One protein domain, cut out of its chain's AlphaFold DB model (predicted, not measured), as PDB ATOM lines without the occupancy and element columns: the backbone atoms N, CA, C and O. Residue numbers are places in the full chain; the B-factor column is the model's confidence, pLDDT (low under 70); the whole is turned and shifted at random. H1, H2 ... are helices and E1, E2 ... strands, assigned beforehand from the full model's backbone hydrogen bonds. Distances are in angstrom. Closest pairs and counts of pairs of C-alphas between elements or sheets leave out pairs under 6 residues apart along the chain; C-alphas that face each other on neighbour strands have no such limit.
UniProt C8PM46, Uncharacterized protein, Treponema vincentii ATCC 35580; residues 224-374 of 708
ATOM      1  N   THR A 224      -0.427  42.218 -47.484       82.00
ATOM      2  CA  THR A 224      -1.130  41.037 -47.961       82.00
ATOM      3  C   THR A 224      -0.363  40.430 -49.126       82.00
ATOM      4  O   THR A 224       0.197  41.132 -49.965       82.00
ATOM      5  N   TYR A 225      -0.306  39.106 -49.165       78.94
ATOM      6  CA  TYR A 225       0.394  38.374 -50.215       78.94
ATOM      7  C   TYR A 225      -0.350  37.088 -50.546       78.94
ATOM      8  O   TYR A 225      -1.088  36.534 -49.724       78.94
ATOM      9  N   LYS A 226      -0.165  36.600 -51.773       80.31
ATOM     10  CA  LYS A 226      -0.712  35.306 -52.175       80.31
ATOM     11  C   LYS A 226       0.119  34.206 -51.542       80.31
ATOM     12  O   LYS A 226       1.340  34.216 -51.600       80.31
ATOM     13  N   THR A 227      -0.546  33.228 -50.953       83.06
ATOM     14  CA  THR A 227       0.119  32.070 -50.369       83.06
ATOM     15  C   THR A 227      -0.634  30.800 -50.716       83.06
ATOM     16  O   THR A 227      -1.824  30.820 -51.026       83.06
ATOM     17  N   ARG A 228       0.058  29.663 -50.649       84.38
ATOM     18  CA  ARG A 228      -0.577  28.361 -50.823       84.38
ATOM     19  C   ARG A 228      -1.259  27.959 -49.519       84.38
ATOM     20  O   ARG A 228      -0.590  27.690 -48.518       84.38
ATOM     21  N   GLY A 229      -2.583  27.912 -49.549       87.06
ATOM     22  CA  GLY A 229      -3.393  27.285 -48.521       87.06
ATOM     23  C   GLY A 229      -3.373  25.765 -48.645       87.06
ATOM     24  O   GLY A 229      -3.076  25.200 -49.706       87.06
ATOM     25  N   GLN A 230      -3.671  25.087 -47.541       89.50
ATOM     26  CA  GLN A 230      -3.892  23.648 -47.557       89.50
ATOM     27  C   GLN A 230      -4.981  23.251 -46.569       89.50
ATOM     28  O   GLN A 230      -5.122  23.841 -45.503       89.50
ATOM     29  N   THR A 231      -5.706  22.194 -46.892       90.38
ATOM     30  CA  THR A 231      -6.524  21.451 -45.936       90.38
ATOM     31  C   THR A 231      -6.372  19.963 -46.228       90.38
ATOM     32  O   THR A 231      -5.841  19.577 -47.276       90.38
ATOM     33  N   GLY A 232      -6.745  19.119 -45.277       87.56
ATOM     34  CA  GLY A 232      -6.604  17.680 -45.417       87.56
ATOM     35  C   GLY A 232      -7.908  16.960 -45.128       87.56
ATOM     36  O   GLY A 232      -8.688  17.398 -44.285       87.56
ATOM     37  N   VAL A 233      -8.126  15.878 -45.868       88.38
ATOM     38  CA  VAL A 233      -9.361  15.096 -45.843       88.38
ATOM     39  C   VAL A 233      -9.004  13.615 -45.827       88.38
ATOM     40  O   VAL A 233      -8.153  13.167 -46.603       88.38
ATOM     41  N   TRP A 234      -9.660  12.848 -44.955       87.62
ATOM     42  CA  TRP A 234      -9.619  11.390 -45.011       87.62
ATOM     43  C   TRP A 234     -10.604  10.900 -46.067       87.62
ATOM     44  O   TRP A 234     -11.795  11.198 -46.016       87.62
ATOM     45  N   THR A 235     -10.089  10.145 -47.032       90.81
ATOM     46  CA  THR A 235     -10.902   9.385 -47.984       90.81
ATOM     47  C   THR A 235     -10.897   7.920 -47.591       90.81
ATOM     48  O   THR A 235      -9.904   7.443 -47.048       90.81
ATOM     49  N   HIS A 236     -11.980   7.204 -47.866       90.00
ATOM     50  CA  HIS A 236     -12.148   5.809 -47.476       90.00
ATOM     51  C   HIS A 236     -12.565   4.927 -48.652       90.00
ATOM     52  O   HIS A 236     -13.221   5.375 -49.597       90.00
ATOM     53  N   SER A 237     -12.195   3.651 -48.567       90.12
ATOM     54  CA  SER A 237     -12.760   2.583 -49.388       90.12
ATOM     55  C   SER A 237     -13.753   1.753 -48.581       90.12
ATOM     56  O   SER A 237     -13.621   1.609 -47.360       90.12
ATOM     57  N   PHE A 238     -14.737   1.206 -49.287       91.38
ATOM     58  CA  PHE A 238     -15.731   0.310 -48.721       91.38
ATOM     59  C   PHE A 238     -15.887  -0.909 -49.621       91.38
ATOM     60  O   PHE A 238     -16.058  -0.761 -50.835       91.38
ATOM     61  N   SER A 239     -15.861  -2.092 -49.018       91.69
ATOM     62  CA  SER A 239     -16.100  -3.363 -49.694       91.69
ATOM     63  C   SER A 239     -17.413  -3.982 -49.218       91.69
ATOM     64  O   SER A 239     -17.809  -3.821 -48.062       91.69
ATOM     65  N   GLU A 240     -18.126  -4.649 -50.127       93.38
ATOM     66  CA  GLU A 240     -19.327  -5.413 -49.777       93.38
ATOM     67  C   GLU A 240     -18.924  -6.587 -48.878       93.38
ATOM     68  O   GLU A 240     -18.046  -7.376 -49.231       93.38
ATOM     69  N   ASN A 241     -19.556  -6.694 -47.711       89.81
ATOM     70  CA  ASN A 241     -19.259  -7.729 -46.731       89.81
ATOM     71  C   ASN A 241     -20.534  -8.111 -45.961       89.81
ATOM     72  O   ASN A 241     -21.115  -7.245 -45.298       89.81
ATOM     73  N   PRO A 242     -20.969  -9.384 -45.998       80.81
ATOM     74  CA  PRO A 242     -22.040  -9.879 -45.138       80.81
ATOM     75  C   PRO A 242     -21.660  -9.704 -43.656       80.81
ATOM     76  O   PRO A 242     -20.744 -10.360 -43.164       80.81
ATOM     77  N   GLY A 243     -22.338  -8.802 -42.942       80.69
ATOM     78  CA  GLY A 243     -21.984  -8.386 -41.578       80.69
ATOM     79  C   GLY A 243     -21.227  -7.053 -41.487       80.69
ATOM     80  O   GLY A 243     -20.731  -6.701 -40.417       80.69
ATOM     81  N   GLY A 244     -21.110  -6.309 -42.589       86.44
ATOM     82  CA  GLY A 244     -20.613  -4.937 -42.589       86.44
ATOM     83  C   GLY A 244     -21.543  -3.977 -41.838       86.44
ATOM     84  O   GLY A 244     -22.758  -4.152 -41.812       86.44
ATOM     85  N   ASN A 245     -20.968  -2.931 -41.241       89.81
ATOM     86  CA  ASN A 245     -21.716  -1.969 -40.421       89.81
ATOM     87  C   ASN A 245     -22.192  -0.734 -41.203       89.81
ATOM     88  O   ASN A 245     -22.626   0.231 -40.586       89.81
ATOM     89  N   TYR A 246     -22.054  -0.701 -42.528       92.69
ATOM     90  CA  TYR A 246     -22.481   0.436 -43.345       92.69
ATOM     91  C   TYR A 246     -23.511   0.018 -44.384       92.69
ATOM     92  O   TYR A 246     -23.362  -1.020 -45.027       92.69
ATOM     93  N   PHE A 247     -24.512   0.870 -44.593       93.06
ATOM     94  CA  PHE A 247     -25.529   0.701 -45.627       93.06
ATOM     95  C   PHE A 247     -25.436   1.811 -46.655       93.06
ATOM     96  O   PHE A 247     -25.239   2.976 -46.305       93.06
ATOM     97  N   ARG A 248     -25.610   1.446 -47.926       93.75
ATOM     98  CA  ARG A 248     -25.660   2.410 -49.023       93.75
ATOM     99  C   ARG A 248     -27.087   2.905 -49.219       93.75
ATOM    100  O   ARG A 248     -28.018   2.102 -49.310       93.75
ATOM    101  N   VAL A 249     -27.252   4.223 -49.236       93.69
ATOM    102  CA  VAL A 249     -28.566   4.863 -49.195       93.69
ATOM    103  C   VAL A 249     -28.661   6.065 -50.118       93.69
ATOM    104  O   VAL A 249     -27.667   6.727 -50.436       93.69
ATOM    105  N   SER A 250     -29.898   6.361 -50.494       93.75
ATOM    106  CA  SER A 250     -30.301   7.664 -51.006       93.75
ATOM    107  C   SER A 250     -30.896   8.482 -49.860       93.75
ATOM    108  O   SER A 250     -31.572   7.947 -48.978       93.75
ATOM    109  N   GLY A 251     -30.589   9.774 -49.834       92.56
ATOM    110  CA  GLY A 251     -30.968  10.671 -48.750       92.56
ATOM    111  C   GLY A 251     -30.650  12.124 -49.076       92.56
ATOM    112  O   GLY A 251     -30.007  12.421 -50.089       92.56
ATOM    113  N   HIS A 252     -31.096  13.025 -48.211       93.94
ATOM    114  CA  HIS A 252     -30.912  14.465 -48.367       93.94
ATOM    115  C   HIS A 252     -30.744  15.161 -47.013       93.94
ATOM    116  O   HIS A 252     -31.041  14.596 -45.963       93.94
ATOM    117  N   ILE A 253     -30.246  16.396 -47.037       94.56
ATOM    118  CA  ILE A 253     -30.025  17.206 -45.835       94.56
ATOM    119  C   ILE A 253     -31.242  18.103 -45.595       94.56
ATOM    120  O   ILE A 253     -31.785  18.681 -46.537       94.56
ATOM    121  N   ALA A 254     -31.664  18.220 -44.337       94.56
ATOM    122  CA  ALA A 254     -32.784  19.049 -43.910       94.56
ATOM    123  C   ALA A 254     -32.502  19.731 -42.564       94.56
ATOM    124  O   ALA A 254     -31.866  19.165 -41.677       94.56
ATOM    125  N   SER A 255     -33.039  20.937 -42.369       94.38
ATOM    126  CA  SER A 255     -32.826  21.712 -41.138       94.38
ATOM    127  C   SER A 255     -33.659  21.223 -39.937       94.38
ATOM    128  O   SER A 255     -33.449  21.675 -38.814       94.38
ATOM    129  N   SER A 256     -34.596  20.293 -40.145       92.88
ATOM    130  CA  SER A 256     -35.431  19.671 -39.106       92.88
ATOM    131  C   SER A 256     -35.572  18.165 -39.349       92.88
ATOM    132  O   SER A 256     -35.567  17.759 -40.513       92.88
ATOM    133  N   PRO A 257     -35.745  17.338 -38.300       92.50
ATOM    134  CA  PRO A 257     -35.935  15.902 -38.474       92.50
ATOM    135  C   PRO A 257     -37.292  15.595 -39.122       92.50
ATOM    136  O   PRO A 257     -38.279  16.297 -38.894       92.50
ATOM    137  N   ASP A 258     -37.344  14.508 -39.883       90.75
ATOM    138  CA  ASP A 258     -38.570  13.919 -40.414       90.75
ATOM    139  C   ASP A 258     -39.037  12.803 -39.467       90.75
ATOM    140  O   ASP A 258     -38.317  11.837 -39.220       90.75
ATOM    141  N   ALA A 259     -40.250  12.933 -38.920       86.69
ATOM    142  CA  ALA A 259     -40.810  11.964 -37.979       86.69
ATOM    143  C   ALA A 259     -41.186  10.618 -38.630       86.69
ATOM    144  O   ALA A 259     -41.389   9.635 -37.919       86.69
ATOM    145  N   ALA A 260     -41.303  10.568 -39.961       87.50
ATOM    146  CA  ALA A 260     -41.645   9.367 -40.716       87.50
ATOM    147  C   ALA A 260     -40.416   8.628 -41.275       87.50
ATOM    148  O   ALA A 260     -40.564   7.534 -41.823       87.50
ATOM    149  N   LYS A 261     -39.212   9.203 -41.150       88.88
ATOM    150  CA  LYS A 261     -37.963   8.654 -41.694       88.88
ATOM    151  C   LYS A 261     -36.855   8.633 -40.649       88.88
ATOM    152  O   LYS A 261     -36.914   9.308 -39.624       88.88
ATOM    153  N   VAL A 262     -35.799   7.871 -40.927       89.31
ATOM    154  CA  VAL A 262     -34.578   7.954 -40.121       89.31
ATOM    155  C   VAL A 262     -33.915   9.304 -40.373       89.31
ATOM    156  O   VAL A 262     -33.541   9.626 -41.500       89.31
ATOM    157  N   SER A 263     -33.785  10.079 -39.299       89.69
ATOM    158  CA  SER A 263     -33.200  11.419 -39.291       89.69
ATOM    159  C   SER A 263     -31.971  11.432 -38.390       89.69
ATOM    160  O   SER A 263     -32.084  11.193 -37.187       89.69
ATOM    161  N   ILE A 264     -30.799  11.715 -38.955       89.12
ATOM    162  CA  ILE A 264     -29.512  11.634 -38.253       89.12
ATOM    163  C   ILE A 264     -28.969  13.040 -38.046       89.12
ATOM    164  O   ILE A 264     -28.696  13.739 -39.018       89.12
ATOM    165  N   GLN A 265     -28.794  13.461 -36.793       88.88
ATOM    166  CA  GLN A 265     -28.277  14.795 -36.502       88.88
ATOM    167  C   GLN A 265     -26.782  14.907 -36.840       88.88
ATOM    168  O   GLN A 265     -25.944  14.156 -36.338       88.88
ATOM    169  N   LEU A 266     -26.439  15.917 -37.629       87.06
ATOM    170  CA  LEU A 266     -25.107  16.208 -38.148       87.06
ATOM    171  C   LEU A 266     -24.283  17.041 -37.156       87.06
ATOM    172  O   LEU A 266     -23.830  18.140 -37.457       87.06
ATOM    173  N   SER A 267     -24.119  16.559 -35.922       72.62
ATOM    174  CA  SER A 267     -23.345  17.297 -34.910       72.62
ATOM    175  C   SER A 267     -21.828  17.157 -35.102       72.62
ATOM    176  O   SER A 267     -21.102  18.087 -34.761       72.62
ATOM    177  N   HIS A 268     -21.350  16.041 -35.678       63.19
ATOM    178  CA  HIS A 268     -19.922  15.787 -35.941       63.19
ATOM    179  C   HIS A 268     -19.624  14.884 -37.164       63.19
ATOM    180  O   HIS A 268     -18.539  14.327 -37.184       63.19
ATOM    181  N   ASN A 269     -20.537  14.696 -38.134       66.19
ATOM    182  CA  ASN A 269     -20.435  14.011 -39.460       66.19
ATOM    183  C   ASN A 269     -19.563  12.736 -39.650       66.19
ATOM    184  O   ASN A 269     -19.456  12.241 -40.767       66.19
ATOM    185  N   ARG A 270     -18.981  12.149 -38.600       67.56
ATOM    186  CA  ARG A 270     -17.931  11.110 -38.669       67.56
ATOM    187  C   ARG A 270     -18.412   9.721 -39.091       67.56
ATOM    188  O   ARG A 270     -17.591   8.859 -39.389       67.56
ATOM    189  N   ASP A 271     -19.724   9.517 -39.144       82.81
ATOM    190  CA  ASP A 271     -20.344   8.210 -39.387       82.81
ATOM    191  C   ASP A 271     -21.221   8.170 -40.649       82.81
ATOM    192  O   ASP A 271     -21.878   7.162 -40.922       82.81
ATOM    193  N   ILE A 272     -21.226   9.260 -41.427       90.94
ATOM    194  CA  ILE A 272     -21.892   9.341 -42.728       90.94
ATOM    195  C   ILE A 272     -20.849   9.734 -43.763       90.94
ATOM    196  O   ILE A 272     -20.166  10.747 -43.616       90.94
ATOM    197  N   TYR A 273     -20.756   8.940 -44.821       93.06
ATOM    198  CA  TYR A 273     -19.845   9.184 -45.925       93.06
ATOM    199  C   TYR A 273     -20.625   9.527 -47.184       93.06
ATOM    200  O   TYR A 273     -21.578   8.837 -47.530       93.06
ATOM    201  N   GLU A 274     -20.201  10.565 -47.888       94.00
ATOM    202  CA  GLU A 274     -20.694  10.928 -49.209       94.00
ATOM    203  C   GLU A 274     -19.675  10.555 -50.284       94.00
ATOM    204  O   GLU A 274     -18.462  10.491 -50.047       94.00
ATOM    205  N   ARG A 275     -20.167  10.304 -51.494       93.38
ATOM    206  CA  ARG A 275     -19.308  10.101 -52.652       93.38
ATOM    207  C   ARG A 275     -18.843  11.458 -53.175       93.38
ATOM    208  O   ARG A 275     -19.633  12.216 -53.730       93.38
ATOM    209  N   GLY A 276     -17.552  11.736 -53.025       92.44
ATOM    210  CA  GLY A 276     -16.928  12.972 -53.476       92.44
ATOM    211  C   GLY A 276     -17.061  13.173 -54.983       92.44
ATOM    212  O   GLY A 276     -17.016  12.226 -55.775       92.44
ATOM    213  N   THR A 277     -17.203  14.430 -55.387       92.81
ATOM    214  CA  THR A 277     -17.390  14.854 -56.781       92.81
ATOM    215  C   THR A 277     -16.405  15.946 -57.200       92.81
ATOM    216  O   THR A 277     -16.346  16.303 -58.375       92.81
ATOM    217  N   PHE A 278     -15.606  16.465 -56.265       91.19
ATOM    218  CA  PHE A 278     -14.696  17.579 -56.502       91.19
ATOM    219  C   PHE A 278     -13.217  17.206 -56.335       91.19
ATOM    220  O   PHE A 278     -12.818  16.521 -55.393       91.19
ATOM    221  N   ALA A 279     -12.381  17.711 -57.247       86.50
ATOM    222  CA  ALA A 279     -10.924  17.574 -57.224       86.50
ATOM    223  C   ALA A 279     -10.453  16.123 -56.955       86.50
ATOM    224  O   ALA A 279     -10.941  15.173 -57.569       86.50
ATOM    225  N   GLY A 280      -9.498  15.942 -56.037       83.25
ATOM    226  CA  GLY A 280      -8.959  14.630 -55.660       83.25
ATOM    227  C   GLY A 280      -9.952  13.701 -54.951       83.25
ATOM    228  O   GLY A 280      -9.594  12.558 -54.676       83.25
ATOM    229  N   LEU A 281     -11.175  14.163 -54.658       89.81
ATOM    230  CA  LEU A 281     -12.224  13.367 -54.021       89.81
ATOM    231  C   LEU A 281     -13.128  12.646 -55.028       89.81
ATOM    232  O   LEU A 281     -13.897  11.782 -54.617       89.81
ATOM    233  N   ASN A 282     -13.055  12.977 -56.323       89.31
ATOM    234  CA  ASN A 282     -13.987  12.458 -57.324       89.31
ATOM    235  C   ASN A 282     -14.044  10.917 -57.321       89.31
ATOM    236  O   ASN A 282     -13.048  10.237 -57.577       89.31
ATOM    237  N   GLY A 283     -15.223  10.374 -57.016       87.25
ATOM    238  CA  GLY A 283     -15.494   8.941 -56.949       87.25
ATOM    239  C   GLY A 283     -15.060   8.239 -55.656       87.25
ATOM    240  O   GLY A 283     -15.344   7.048 -55.530       87.25
ATOM    241  N   ARG A 284     -14.420   8.939 -54.710       91.06
ATOM    242  CA  ARG A 284     -13.983   8.416 -53.402       91.06
ATOM    243  C   ARG A 284     -15.018   8.712 -52.315       91.06
ATOM    244  O   ARG A 284     -15.803   9.644 -52.458       91.06
ATOM    245  N   TRP A 285     -15.002   7.961 -51.217       93.44
ATOM    246  CA  TRP A 285     -15.884   8.217 -50.074       93.44
ATOM    247  C   TRP A 285     -15.213   9.142 -49.061       93.44
ATOM    248  O   TRP A 285     -14.079   8.886 -48.656       93.44
ATOM    249  N   VAL A 286     -15.900  10.205 -48.650       92.00
ATOM    250  CA  VAL A 286     -15.433  11.189 -47.658       92.00
ATOM    251  C   VAL A 286     -16.512  11.446 -46.628       92.00
ATOM    252  O   VAL A 286     -17.682  11.237 -46.920       92.00
ATOM    253  N   GLU A 287     -16.140  11.864 -45.418       90.75
ATOM    254  CA  GLU A 287     -17.134  12.272 -44.417       90.75
ATOM    255  C   GLU A 287     -18.039  13.376 -44.992       90.75
ATOM    256  O   GLU A 287     -17.570  14.272 -45.704       90.75
ATOM    257  N   LEU A 288     -19.337  13.295 -44.700       91.12
ATOM    258  CA  LEU A 288     -20.348  14.196 -45.249       91.12
ATOM    259  C   LEU A 288     -19.997  15.669 -44.986       91.12
ATOM    260  O   LEU A 288     -19.693  16.062 -43.857       91.12
ATOM    261  N   GLY A 289     -20.087  16.493 -46.027       90.50
ATOM    262  CA  GLY A 289     -19.853  17.933 -45.980       90.50
ATOM    263  C   GLY A 289     -18.445  18.341 -46.408       90.50
ATOM    264  O   GLY A 289     -18.232  19.519 -46.694       90.50
ATOM    265  N   TYR A 290     -17.480  17.417 -46.504       90.50
ATOM    266  CA  TYR A 290     -16.146  17.756 -47.010       90.50
ATOM    267  C   TYR A 290     -16.157  18.097 -48.503       90.50
ATOM    268  O   TYR A 290     -15.436  19.011 -48.904       90.50
ATOM    269  N   ASP A 291     -16.964  17.416 -49.327       91.56
ATOM    270  CA  ASP A 291     -17.026  17.715 -50.764       91.56
ATOM    271  C   ASP A 291     -17.558  19.137 -51.000       91.56
ATOM    272  O   ASP A 291     -16.962  19.922 -51.743       91.56
ATOM    273  N   GLU A 292     -18.621  19.513 -50.285       92.38
ATOM    274  CA  GLU A 292     -19.154  20.875 -50.300       92.38
ATOM    275  C   GLU A 292     -18.174  21.892 -49.705       92.38
ATOM    276  O   GLU A 292     -17.972  22.959 -50.287       92.38
ATOM    277  N   ALA A 293     -17.519  21.574 -48.584       91.62
ATOM    278  CA  ALA A 293     -16.548  22.468 -47.961       91.62
ATOM    279  C   ALA A 293     -15.406  22.819 -48.924       91.62
ATOM    280  O   ALA A 293     -15.037  23.990 -49.039       91.62
ATOM    281  N   LEU A 294     -14.871  21.832 -49.653       91.75
ATOM    282  CA  LEU A 294     -13.812  22.070 -50.634       91.75
ATOM    283  C   LEU A 294     -14.303  22.899 -51.828       91.75
ATOM    284  O   LEU A 294     -13.616  23.846 -52.213       91.75
ATOM    285  N   LYS A 295     -15.499  22.618 -52.366       93.06
ATOM    286  CA  LYS A 295     -16.117  23.453 -53.417       93.06
ATOM    287  C   LYS A 295     -16.316  24.893 -52.945       93.06
ATOM    288  O   LYS A 295     -16.028  25.844 -53.671       93.06
ATOM    289  N   LYS A 296     -16.768  25.081 -51.703       92.31
ATOM    290  CA  LYS A 296     -16.959  26.406 -51.108       92.31
ATOM    291  C   LYS A 296     -15.638  27.160 -50.993       92.31
ATOM    292  O   LYS A 296     -15.588  28.322 -51.379       92.31
ATOM    293  N   ILE A 297     -14.569  26.508 -50.528       91.75
ATOM    294  CA  ILE A 297     -13.221  27.102 -50.508       91.75
ATOM    295  C   ILE A 297     -12.795  27.528 -51.920       91.75
ATOM    296  O   ILE A 297     -12.268  28.625 -52.091       91.75
ATOM    297  N   ASP A 298     -13.045  26.694 -52.931       90.25
ATOM    298  CA  ASP A 298     -12.653  26.967 -54.318       90.25
ATOM    299  C   ASP A 298     -13.397  28.157 -54.946       90.25
ATOM    300  O   ASP A 298     -12.813  28.948 -55.685       90.25
ATOM    301  N   THR A 299     -14.670  28.341 -54.596       91.88
ATOM    302  CA  THR A 299     -15.489  29.473 -55.075       91.88
ATOM    303  C   THR A 299     -15.314  30.760 -54.262       91.88
ATOM    304  O   THR A 299     -15.665  31.841 -54.732       91.88
ATOM    305  N   MET A 300     -14.757  30.672 -53.052       92.25
ATOM    306  CA  MET A 300     -14.535  31.820 -52.174       92.25
ATOM    307  C   MET A 300     -13.487  32.775 -52.773       92.25
ATOM    308  O   MET A 300     -12.491  32.290 -53.322       92.25
ATOM    309  N   PRO A 301     -13.637  34.108 -52.661       92.19
ATOM    310  CA  PRO A 301     -12.577  35.045 -53.038       92.19
ATOM    311  C   PRO A 301     -11.270  34.734 -52.298       92.19
ATOM    312  O   PRO A 301     -11.293  34.425 -51.109       92.19
ATOM    313  N   ILE A 302     -10.115  34.836 -52.971       88.06
ATOM    314  CA  ILE A 302      -8.799  34.503 -52.374       88.06
ATOM    315  C   ILE A 302      -8.553  35.270 -51.067       88.06
ATOM    316  O   ILE A 302      -7.988  34.704 -50.133       88.06
ATOM    317  N   ALA A 303      -9.022  36.519 -50.997       86.75
ATOM    318  CA  ALA A 303      -8.904  37.381 -49.825       86.75
ATOM    319  C   ALA A 303      -9.590  36.824 -48.568       86.75
ATOM    320  O   ALA A 303      -9.122  37.082 -47.463       86.75
ATOM    321  N   ASP A 304     -10.643  36.021 -48.736       89.38
ATOM    322  CA  ASP A 304     -11.433  35.469 -47.630       89.38
ATOM    323  C   ASP A 304     -10.986  34.046 -47.245       89.38
ATOM    324  O   ASP A 304     -11.420  33.485 -46.232       89.38
ATOM    325  N   ARG A 305     -10.104  33.433 -48.047       90.75
ATOM    326  CA  ARG A 305      -9.633  32.065 -47.821       90.75
ATOM    327  C   ARG A 305      -8.596  32.019 -46.706       90.75
ATOM    328  O   ARG A 305      -7.566  32.689 -46.762       90.75
ATOM    329  N   LYS A 306      -8.795  31.121 -45.739       88.06
ATOM    330  CA  LYS A 306      -7.809  30.841 -44.686       88.06
ATOM    331  C   LYS A 306      -6.623  30.065 -45.245       88.06
ATOM    332  O   LYS A 306      -6.780  29.164 -46.071       88.06
ATOM    333  N   ARG A 307      -5.432  30.313 -44.695       86.12
ATOM    334  CA  ARG A 307      -4.227  29.523 -45.005       86.12
ATOM    335  C   ARG A 307      -4.386  28.037 -44.661       86.12
ATOM    336  O   ARG A 307      -3.795  27.186 -45.323       86.12
ATOM    337  N   TYR A 308      -5.158  27.733 -43.623       88.00
ATOM    338  CA  TYR A 308      -5.455  26.372 -43.203       88.00
ATOM    339  C   TYR A 308      -6.886  26.294 -42.676       88.00
ATOM    340  O   TYR A 308      -7.266  27.126 -41.853       88.00
ATOM    341  N   TYR A 309      -7.643  25.299 -43.139       88.31
ATOM    342  CA  TYR A 309      -8.932  24.922 -42.554       88.31
ATOM    343  C   TYR A 309      -8.774  23.608 -41.792       88.31
ATOM    344  O   TYR A 309      -8.259  22.631 -42.349       88.31
ATOM    345  N   GLN A 310      -9.240  23.584 -40.542       84.81
ATOM    346  CA  GLN A 310      -9.270  22.406 -39.678       84.81
ATOM    347  C   GLN A 310     -10.711  22.050 -39.310       84.81
ATOM    348  O   GLN A 310     -11.193  22.323 -38.201       84.81
ATOM    349  N   PHE A 311     -11.384  21.419 -40.268       80.31
ATOM    350  CA  PHE A 311     -12.745  20.938 -40.101       80.31
ATOM    351  C   PHE A 311     -12.839  19.911 -38.961       80.31
ATOM    352  O   PHE A 311     -11.980  19.039 -38.819       80.31
ATOM    353  N   GLY A 312     -13.849  20.054 -38.098       68.75
ATOM    354  CA  GLY A 312     -14.091  19.155 -36.960       68.75
ATOM    355  C   GLY A 312     -13.284  19.450 -35.686       68.75
ATOM    356  O   GLY A 312     -13.366  18.670 -34.737       68.75
ATOM    357  N   HIS A 313     -12.526  20.553 -35.647       72.56
ATOM    358  CA  HIS A 313     -11.885  21.073 -34.428       72.56
ATOM    359  C   HIS A 313     -12.179  22.561 -34.216       72.56
ATOM    360  O   HIS A 313     -12.752  22.932 -33.198       72.56
ATOM    361  N   GLY A 314     -11.756  23.401 -35.169       73.00
ATOM    362  CA  GLY A 314     -11.913  24.859 -35.108       73.00
ATOM    363  C   GLY A 314     -12.808  25.418 -36.213       73.00
ATOM    364  O   GLY A 314     -13.473  26.428 -36.005       73.00
ATOM    365  N   ASP A 315     -12.862  24.743 -37.365       83.00
ATOM    366  CA  ASP A 315     -13.781  25.059 -38.455       83.00
ATOM    367  C   ASP A 315     -14.936  24.051 -38.475       83.00
ATOM    368  O   ASP A 315     -14.738  22.846 -38.297       83.00
ATOM    369  N   GLN A 316     -16.153  24.540 -38.698       82.38
ATOM    370  CA  GLN A 316     -17.331  23.688 -38.842       82.38
ATOM    371  C   GLN A 316     -17.493  23.254 -40.299       82.38
ATOM    372  O   GLN A 316     -17.282  24.048 -41.219       82.38
ATOM    373  N   LEU A 317     -17.862  21.988 -40.501       85.94
ATOM    374  CA  LEU A 317     -18.300  21.516 -41.811       85.94
ATOM    375  C   LEU A 317     -19.662  22.139 -42.154       85.94
ATOM    376  O   LEU A 317     -20.431  22.477 -41.241       85.94
ATOM    377  N   PRO A 318     -19.992  22.267 -43.450       87.19
ATOM    378  CA  PRO A 318     -21.358  22.520 -43.884       87.19
ATOM    379  C   PRO A 318     -22.343  21.576 -43.180       87.19
ATOM    380  O   PRO A 318     -22.006  20.434 -42.866       87.19
ATOM    381  N   HIS A 319     -23.549  22.076 -42.915       88.81
ATOM    382  CA  HIS A 319     -24.652  21.318 -42.305       88.81
ATOM    383  C   HIS A 319     -24.453  20.882 -40.849       88.81
ATOM    384  O   HIS A 319     -25.247  20.100 -40.327       88.81
ATOM    385  N   THR A 320     -23.435  21.407 -40.153       84.94
ATOM    386  CA  THR A 320     -23.274  21.152 -38.713       84.94
ATOM    387  C   THR A 320     -24.532  21.607 -37.958       84.94
ATOM    388  O   THR A 320     -24.877  22.787 -37.973       84.94
ATOM    389  N   GLY A 321     -25.207  20.675 -37.282       85.00
ATOM    390  CA  GLY A 321     -26.456  20.913 -36.546       85.00
ATOM    391  C   GLY A 321     -27.750  20.640 -37.328       85.00
ATOM    392  O   GLY A 321     -28.815  20.633 -36.711       85.00
ATOM    393  N   GLU A 322     -27.669  20.370 -38.634       92.56
ATOM    394  CA  GLU A 322     -28.799  19.916 -39.460       92.56
ATOM    395  C   GLU A 322     -28.999  18.392 -39.349       92.56
ATOM    396  O   GLU A 322     -28.378  17.729 -38.514       92.56
ATOM    397  N   TYR A 323     -29.885  17.822 -40.166       91.88
ATOM    398  CA  TYR A 323     -30.200  16.396 -40.186       91.88
ATOM    399  C   TYR A 323     -29.968  15.805 -41.575       91.88
ATOM    400  O   TYR A 323     -30.375  16.388 -42.577       91.88
ATOM    401  N   PHE A 324     -29.367  14.618 -41.638       93.12
ATOM    402  CA  PHE A 324     -29.409  13.777 -42.830       93.12
ATOM    403  C   PHE A 324     -30.625  12.853 -42.751       93.12
ATOM    404  O   PHE A 324     -30.752  12.060 -41.814       93.12
ATOM    405  N   ILE A 325     -31.521  12.980 -43.722       92.94
ATOM    406  CA  ILE A 325     -32.747  12.198 -43.846       92.94
ATOM    407  C   ILE A 325     -32.483  11.044 -44.809       92.94
ATOM    408  O   ILE A 325     -32.154  11.259 -45.977       92.94
ATOM    409  N   VAL A 326     -32.630   9.814 -44.319       92.81
ATOM    410  CA  VAL A 326     -32.491   8.606 -45.139       92.81
ATOM    411  C   VAL A 326     -33.812   8.348 -45.862       92.81
ATOM    412  O   VAL A 326     -34.831   8.082 -45.223       92.81
ATOM    413  N   ASP A 327     -33.804   8.411 -47.194       92.25
ATOM    414  CA  ASP A 327     -35.002   8.205 -48.013       92.25
ATOM    415  C   ASP A 327     -35.265   6.719 -48.273       92.25
ATOM    416  O   ASP A 327     -36.395   6.249 -48.125       92.25
ATOM    417  N   SER A 328     -34.224   5.974 -48.649       92.25
ATOM    418  CA  SER A 328     -34.302   4.537 -48.920       92.25
ATOM    419  C   SER A 328     -32.919   3.886 -48.971       92.25
ATOM    420  O   SER A 328     -31.908   4.542 -49.235       92.25
ATOM    421  N   PHE A 329     -32.877   2.563 -48.790       93.94
ATOM    422  CA  PHE A 329     -31.722   1.768 -49.205       93.94
ATOM    423  C   PHE A 329     -31.592   1.817 -50.728       93.94
ATOM    424  O   PHE A 329     -32.567   1.591 -51.446       93.94
ATOM    425  N   ASP A 330     -30.392   2.128 -51.216       93.19
ATOM    426  CA  ASP A 330     -30.123   2.312 -52.640       93.19
ATOM    427  C   ASP A 330     -28.685   1.897 -52.955       93.19
ATOM    428  O   ASP A 330     -27.722   2.539 -52.533       93.19
ATOM    429  N   GLU A 331     -28.526   0.825 -53.734       88.12
ATOM    430  CA  GLU A 331     -27.211   0.327 -54.150       88.12
ATOM    431  C   GLU A 331     -26.452   1.309 -55.048       88.12
ATOM    432  O   GLU A 331     -25.232   1.204 -55.164       88.12
ATOM    433  N   ASN A 332     -27.142   2.274 -55.659       89.75
ATOM    434  CA  ASN A 332     -26.546   3.351 -56.441       89.75
ATOM    435  C   ASN A 332     -26.487   4.678 -55.676       89.75
ATOM    436  O   ASN A 332     -25.953   5.650 -56.211       89.75
ATOM    437  N   GLY A 333     -26.951   4.701 -54.424       91.25
ATOM    438  CA  GLY A 333     -26.986   5.884 -53.577       91.25
ATOM    439  C   GLY A 333     -25.613   6.538 -53.407       91.25
ATOM    440  O   GLY A 333     -24.565   5.894 -53.531       91.25
ATOM    441  N   ASN A 334     -25.600   7.838 -53.134       92.81
ATOM    442  CA  ASN A 334     -24.358   8.604 -52.979       92.81
ATOM    443  C   ASN A 334     -23.879   8.691 -51.530       92.81
ATOM    444  O   ASN A 334     -22.887   9.373 -51.277       92.81
ATOM    445  N   TYR A 335     -24.543   7.989 -50.607       94.56
ATOM    446  CA  TYR A 335     -24.217   8.018 -49.189       94.56
ATOM    447  C   TYR A 335     -24.040   6.614 -48.610       94.56
ATOM    448  O   TYR A 335     -24.726   5.669 -49.006       94.56
ATOM    449  N   LEU A 336     -23.128   6.500 -47.650       93.69
ATOM    450  CA  LEU A 336     -22.940   5.346 -46.781       93.69
ATOM    451  C   LEU A 336     -23.163   5.784 -45.340       93.69
ATOM    452  O   LEU A 336     -22.522   6.720 -44.865       93.69
ATOM    453  N   VAL A 337     -24.051   5.090 -44.639       92.38
ATOM    454  CA  VAL A 337     -24.426   5.417 -43.262       92.38
ATOM    455  C   VAL A 337     -24.064   4.258 -42.351       92.38
ATOM    456  O   VAL A 337     -24.375   3.105 -42.657       92.38
ATOM    457  N   TRP A 338     -23.398   4.564 -41.237       90.06
ATOM    458  CA  TRP A 338     -23.086   3.577 -40.210       90.06
ATOM    459  C   TRP A 338     -24.349   3.137 -39.459       90.06
ATOM    460  O   TRP A 338     -25.162   3.957 -39.029       90.06
ATOM    461  N   SER A 339     -24.490   1.832 -39.255       84.25
ATOM    462  CA  SER A 339     -25.651   1.229 -38.607       84.25
ATOM    463  C   SER A 339     -25.801   1.621 -37.139       84.25
ATOM    464  O   SER A 339     -26.912   1.849 -36.657       84.25
ATOM    465  N   GLY A 340     -24.675   1.780 -36.438       75.00
ATOM    466  CA  GLY A 340     -24.651   2.052 -35.003       75.00
ATOM    467  C   GLY A 340     -25.010   3.484 -34.592       75.00
ATOM    468  O   GLY A 340     -25.286   3.706 -33.416       75.00
ATOM    469  N   SER A 341     -25.039   4.453 -35.514       65.62
ATOM    470  CA  SER A 341     -25.324   5.863 -35.188       65.62
ATOM    471  C   SER A 341     -26.783   6.273 -35.385       65.62
ATOM    472  O   SER A 341     -27.145   7.389 -35.014       65.62
ATOM    473  N   SER A 342     -27.622   5.429 -35.994       64.56
ATOM    474  CA  SER A 342     -28.824   5.949 -36.662       64.56
ATOM    475  C   SER A 342     -30.067   5.057 -36.661       64.56
ATOM    476  O   SER A 342     -31.067   5.438 -37.260       64.56
ATOM    477  N   ASN A 343     -30.057   3.895 -35.992       75.12
ATOM    478  CA  ASN A 343     -31.163   2.918 -36.028       75.12
ATOM    479  C   ASN A 343     -31.602   2.545 -37.457       75.12
ATOM    480  O   ASN A 343     -32.730   2.092 -37.660       75.12
ATOM    481  N   ILE A 344     -30.727   2.706 -38.450       84.69
ATOM    482  CA  ILE A 344     -31.028   2.419 -39.856       84.69
ATOM    483  C   ILE A 344     -31.412   0.946 -40.064       84.69
ATOM    484  O   ILE A 344     -32.235   0.633 -40.917       84.69
ATOM    485  N   ASP A 345     -30.921   0.061 -39.194       81.50
ATOM    486  CA  ASP A 345     -31.232  -1.372 -39.153       81.50
ATOM    487  C   ASP A 345     -32.716  -1.666 -38.886       81.50
ATOM    488  O   ASP A 345     -33.197  -2.763 -39.168       81.50
ATOM    489  N   SER A 346     -33.452  -0.690 -38.346       81.12
ATOM    490  CA  SER A 346     -34.893  -0.777 -38.098       81.12
ATOM    491  C   SER A 346     -35.745  -0.330 -39.289       81.12
ATOM    492  O   SER A 346     -36.960  -0.538 -39.280       81.12
ATOM    493  N   MET A 347     -35.139   0.263 -40.326       86.81
ATOM    494  CA  MET A 347     -35.864   0.668 -41.528       86.81
ATOM    495  C   MET A 347     -36.344  -0.549 -42.318       86.81
ATOM    496  O   MET A 347     -35.658  -1.566 -42.453       86.81
ATOM    497  N   GLN A 348     -37.524  -0.417 -42.922       83.88
ATOM    498  CA  GLN A 348     -38.035  -1.421 -43.844       83.88
ATOM    499  C   GLN A 348     -37.042  -1.634 -45.000       83.88
ATOM    500  O   GLN A 348     -36.614  -0.683 -45.649       83.88
ATOM    501  N   GLY A 349     -36.681  -2.895 -45.254       84.75
ATOM    502  CA  GLY A 349     -35.704  -3.276 -46.282       84.75
ATOM    503  C   GLY A 349     -34.274  -3.497 -45.773       84.75
ATOM    504  O   GLY A 349     -33.465  -4.031 -46.530       84.75
ATOM    505  N   ALA A 350     -33.970  -3.192 -44.503       85.62
ATOM    506  CA  ALA A 350     -32.626  -3.352 -43.934       85.62
ATOM    507  C   ALA A 350     -32.114  -4.802 -44.001       85.62
ATOM    508  O   ALA A 350     -30.974  -5.041 -44.387       85.62
ATOM    509  N   GLY A 351     -32.978  -5.784 -43.712       83.75
ATOM    510  CA  GLY A 351     -32.614  -7.210 -43.724       83.75
ATOM    511  C   GLY A 351     -32.258  -7.782 -45.103       83.75
ATOM    512  O   GLY A 351     -31.730  -8.886 -45.182       83.75
ATOM    513  N   THR A 352     -32.550  -7.053 -46.183       88.38
ATOM    514  CA  THR A 352     -32.219  -7.437 -47.567       88.38
ATOM    515  C   THR A 352     -31.221  -6.489 -48.230       88.38
ATOM    516  O   THR A 352     -30.786  -6.757 -49.346       88.38
ATOM    517  N   ALA A 353     -30.881  -5.370 -47.586       91.06
ATOM    518  CA  ALA A 353     -29.946  -4.394 -48.122       91.06
ATOM    519  C   ALA A 353     -28.503  -4.906 -48.020       91.06
ATOM    520  O   ALA A 353     -28.123  -5.569 -47.053       91.06
ATOM    521  N   LYS A 354     -27.676  -4.566 -49.013       93.50
ATOM    522  CA  LYS A 354     -26.244  -4.870 -48.976       93.50
ATOM    523  C   LYS A 354     -25.546  -4.096 -47.865       93.50
ATOM    524  O   LYS A 354     -25.800  -2.906 -47.663       93.50
ATOM    525  N   GLN A 355     -24.618  -4.783 -47.213       92.50
ATOM    526  CA  GLN A 355     -23.792  -4.254 -46.142       92.50
ATOM    527  C   GLN A 355     -22.350  -4.078 -46.603       92.50
ATOM    528  O   GLN A 355     -21.834  -4.851 -47.412       92.50
ATOM    529  N   TYR A 356     -21.699  -3.061 -46.051       93.38
ATOM    530  CA  TYR A 356     -20.346  -2.676 -46.414       93.38
ATOM    531  C   TYR A 356     -19.458  -2.551 -45.177       93.38
ATOM    532  O   TYR A 356     -19.880  -2.083 -44.113       93.38
ATOM    533  N   SER A 357     -18.200  -2.957 -45.320       91.69
ATOM    534  CA  SER A 357     -17.144  -2.729 -44.336       91.69
ATOM    535  C   SER A 357     -16.215  -1.621 -44.822       91.69
ATOM    536  O   SER A 357     -15.891  -1.545 -46.002       91.69
ATOM    537  N   ARG A 358     -15.788  -0.749 -43.902       90.19
ATOM    538  CA  ARG A 358     -14.754   0.258 -44.171       90.19
ATOM    539  C   ARG A 358     -13.390  -0.433 -44.167       90.19
ATOM    540  O   ARG A 358     -13.024  -0.983 -43.130       90.19
ATOM    541  N   ASP A 359     -12.644  -0.385 -45.270       85.62
ATOM    542  CA  ASP A 359     -11.371  -1.119 -45.365       85.62
ATOM    543  C   ASP A 359     -10.185  -0.266 -44.906       85.62
ATOM    544  O   ASP A 359      -9.543  -0.545 -43.895       85.62
ATOM    545  N   SER A 360      -9.879   0.790 -45.663       78.31
ATOM    546  CA  SER A 360      -8.683   1.609 -45.481       78.31
ATOM    547  C   SER A 360      -8.983   3.082 -45.729       78.31
ATOM    548  O   SER A 360      -9.948   3.428 -46.416       78.31
ATOM    549  N   GLY A 361      -8.184   3.950 -45.109       83.00
ATOM    550  CA  GLY A 361      -8.253   5.393 -45.296       83.00
ATOM    551  C   GLY A 361      -6.994   5.920 -45.978       83.00
ATOM    552  O   GLY A 361      -5.887   5.529 -45.610       83.00
ATOM    553  N   GLU A 362      -7.150   6.837 -46.926       88.25
ATOM    554  CA  GLU A 362      -6.055   7.616 -47.503       88.25
ATOM    555  C   GLU A 362      -6.240   9.091 -47.142       88.25
ATOM    556  O   GLU A 362      -7.308   9.667 -47.368       88.25
ATOM    557  N   TRP A 363      -5.194   9.709 -46.593       87.50
ATOM    558  CA  TRP A 363      -5.181  11.139 -46.303       87.50
ATOM    559  C   TRP A 363      -4.756  11.928 -47.537       87.50
ATOM    560  O   TRP A 363      -3.596  11.872 -47.953       87.50
ATOM    561  N   ILE A 364      -5.677  12.715 -48.084       87.62
ATOM    562  CA  ILE A 364      -5.408  13.582 -49.229       87.62
ATOM    563  C   ILE A 364      -5.215  15.013 -48.738       87.62
ATOM    564  O   ILE A 364      -5.961  15.513 -47.897       87.62
ATOM    565  N   ARG A 365      -4.211  15.696 -49.298       89.62
ATOM    566  CA  ARG A 365      -4.037  17.141 -49.127       89.62
ATOM    567  C   ARG A 365      -4.655  17.873 -50.306       89.62
ATOM    568  O   ARG A 365      -4.230  17.675 -51.444       89.62
ATOM    569  N   TYR A 366      -5.609  18.748 -50.018       89.06
ATOM    570  CA  TYR A 366      -6.141  19.701 -50.979       89.06
ATOM    571  C   TYR A 366      -5.390  21.023 -50.844       89.06
ATOM    572  O   TYR A 366      -5.234  21.554 -49.742       89.06
ATOM    573  N   TYR A 367      -4.908  21.543 -51.967       89.06
ATOM    574  CA  TYR A 367      -4.153  22.786 -52.031       89.06
ATOM    575  C   TYR A 367      -4.919  23.812 -52.853       89.06
ATOM    576  O   TYR A 367      -5.460  23.472 -53.899       89.06
ATOM    577  N   TYR A 368      -4.913  25.057 -52.397       88.56
ATOM    578  CA  TYR A 368      -5.628  26.163 -53.027       88.56
ATOM    579  C   TYR A 368      -4.863  27.472 -52.805       88.56
ATOM    580  O   TYR A 368      -4.045  27.573 -51.888       88.56
ATOM    581  N   ASP A 369      -5.127  28.481 -53.631       89.19
ATOM    582  CA  ASP A 369      -4.601  29.830 -53.403       89.19
ATOM    583  C   ASP A 369      -5.352  30.487 -52.246       89.19
ATOM    584  O   ASP A 369      -6.579  30.414 -52.198       89.19
ATOM    585  N   ALA A 370      -4.627  31.132 -51.336       88.56
ATOM    586  CA  ALA A 370      -5.149  31.869 -50.191       88.56
ATOM    587  C   ALA A 370      -4.436  33.221 -50.052       88.56
ATOM    588  O   ALA A 370      -3.381  33.445 -50.655       88.56
ATOM    589  N   GLN A 371      -4.988  34.111 -49.232       87.06
ATOM    590  CA  GLN A 371      -4.321  35.348 -48.851       87.06
ATOM    591  C   GLN A 371      -3.675  35.191 -47.473       87.06
ATOM    592  O   GLN A 371      -4.320  34.821 -46.494       87.06
ATOM    593  N   GLY A 372      -2.371  35.441 -47.407       80.94
ATOM    594  CA  GLY A 372      -1.664  35.660 -46.153       80.94
ATOM    595  C   GLY A 372      -1.583  37.153 -45.855       80.94
ATOM    596  O   GLY A 372      -1.643  37.978 -46.768       80.94
ATOM    597  N   SER A 373      -1.396  37.497 -44.585       82.31
ATOM    598  CA  SER A 373      -0.907  38.815 -44.204       82.31
ATOM    599  C   SER A 373       0.269  38.687 -43.250       82.31
ATOM    600  O   SER A 373       0.413  37.707 -42.511       82.31
ATOM    601  N   ILE A 374       1.175  39.651 -43.341       82.25
ATOM    602  CA  ILE A 374       2.293  39.799 -42.423       82.25
ATOM    603  C   ILE A 374       2.466  41.278 -42.116       82.25
ATOM    604  O   ILE A 374       2.331  42.127 -42.994       82.25
TER     605      ILE A 374
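This is residues 224 to 374 of the 708 residues of an uncharacterized protein of Treponema vincentii ATCC 35580 (UniProt C8PM46). A long two-stranded antiparallel ribbon, E1 with E8, runs the length of the domain, and near one of its ends the short strands E5, E4 and E7 and the first part of E2 join it to close a small barrel of six strands. E2 bends out of this ring and runs on into a three-stranded flap with E6 and E3, while H1 sits beside the ribbon's other half. The 151 printed residues hold one named helix and eight named strands, in the order E1 E2 E3 E4 E5 H1 E6 E7 E8; neighbour strands are antiparallel, and the class is mostly strand. The whole is compact by its radius of gyration of the C-alphas, 16.9 A, yet elongated in outline, with spans of 58 by 32 by 23 A.

E1, residues 224 to 240, and E8, residues 355 to 374, are antiparallel neighbours at 177 degrees between their directions; N 229 and O 368 are 2.8 A apart and N 239 and O 357 are 3.1 A apart, both within hydrogen-bond range. On the other side of E1, beside residues 235 to 236, lies E5, residues 285 to 287, with N 236 and O 285 at 2.8 A. E5 forms a hairpin with E4, residues 272 to 275, where N 274 and O 286 are 2.8 A apart. E4 is the antiparallel neighbour of E7, residues 335 to 338, at 157 degrees, with N 273 and O 336 at 2.8 A. E7 pairs with E2, residues 246 to 254, with N 249 and O 335 at 2.9 A. The ring is closed by E2 and E8, which are antiparallel neighbours, with N 356 and O 246 within hydrogen-bond range at 2.8 A. The pairing of E2 is staggered: it bends by 74 degrees at residue 250, and its residues 249 to 254 pair with E6, residues 323 to 329, with N 254 and O 323 at 2.8 A. E3, residues 262 to 265, lies on the other side of E6 from E2, and N 264 and O 324 are 2.9 A apart. E3 and E6 are not in the ring, and both are apart from E1, E5 and E8. H1, residues 290 to 299, is on the barrel and stands at the sheet's level, only just, with a height over the sheet of 3.8 A. The closest C-alphas of H1 and E8 are those of Asp 298 and Tyr 368, 7.2 A apart. In H1 every O i to N i+4 pair is within hydrogen-bond range.

E1 begins at C-alpha 224, (-1.130, 41.037, -47.961), and is 49.9 A long. E8, the longest strand with 20 residues, measures 51.3 A, bends by 62 degrees at residue 359 and ends at C-alpha 374, (2.293, 39.799, -42.423). E2 spans 21.3 A, E6 17.3 A and H1 14.2 A, the helix starting at C-alpha 290, (-16.146, 17.756, -47.010). E3, E4, E5 and E7 are short strands of three or four residues.

The C-alphas of Thr 352 and Ile 374, the two farthest apart, are 58.7 A from each other, while those of the first and last printed residues, Thr 224 and Ile 374, are 6.6 A apart. The printed part has no cut. The links from H1 to E6, residues 300 to 322, and from E7 to E8, residues 339 to 354, are long. The mean pLDDT of the printed part is 87.6; residues 268 to 270, 312 and 341 to 342 are under 70.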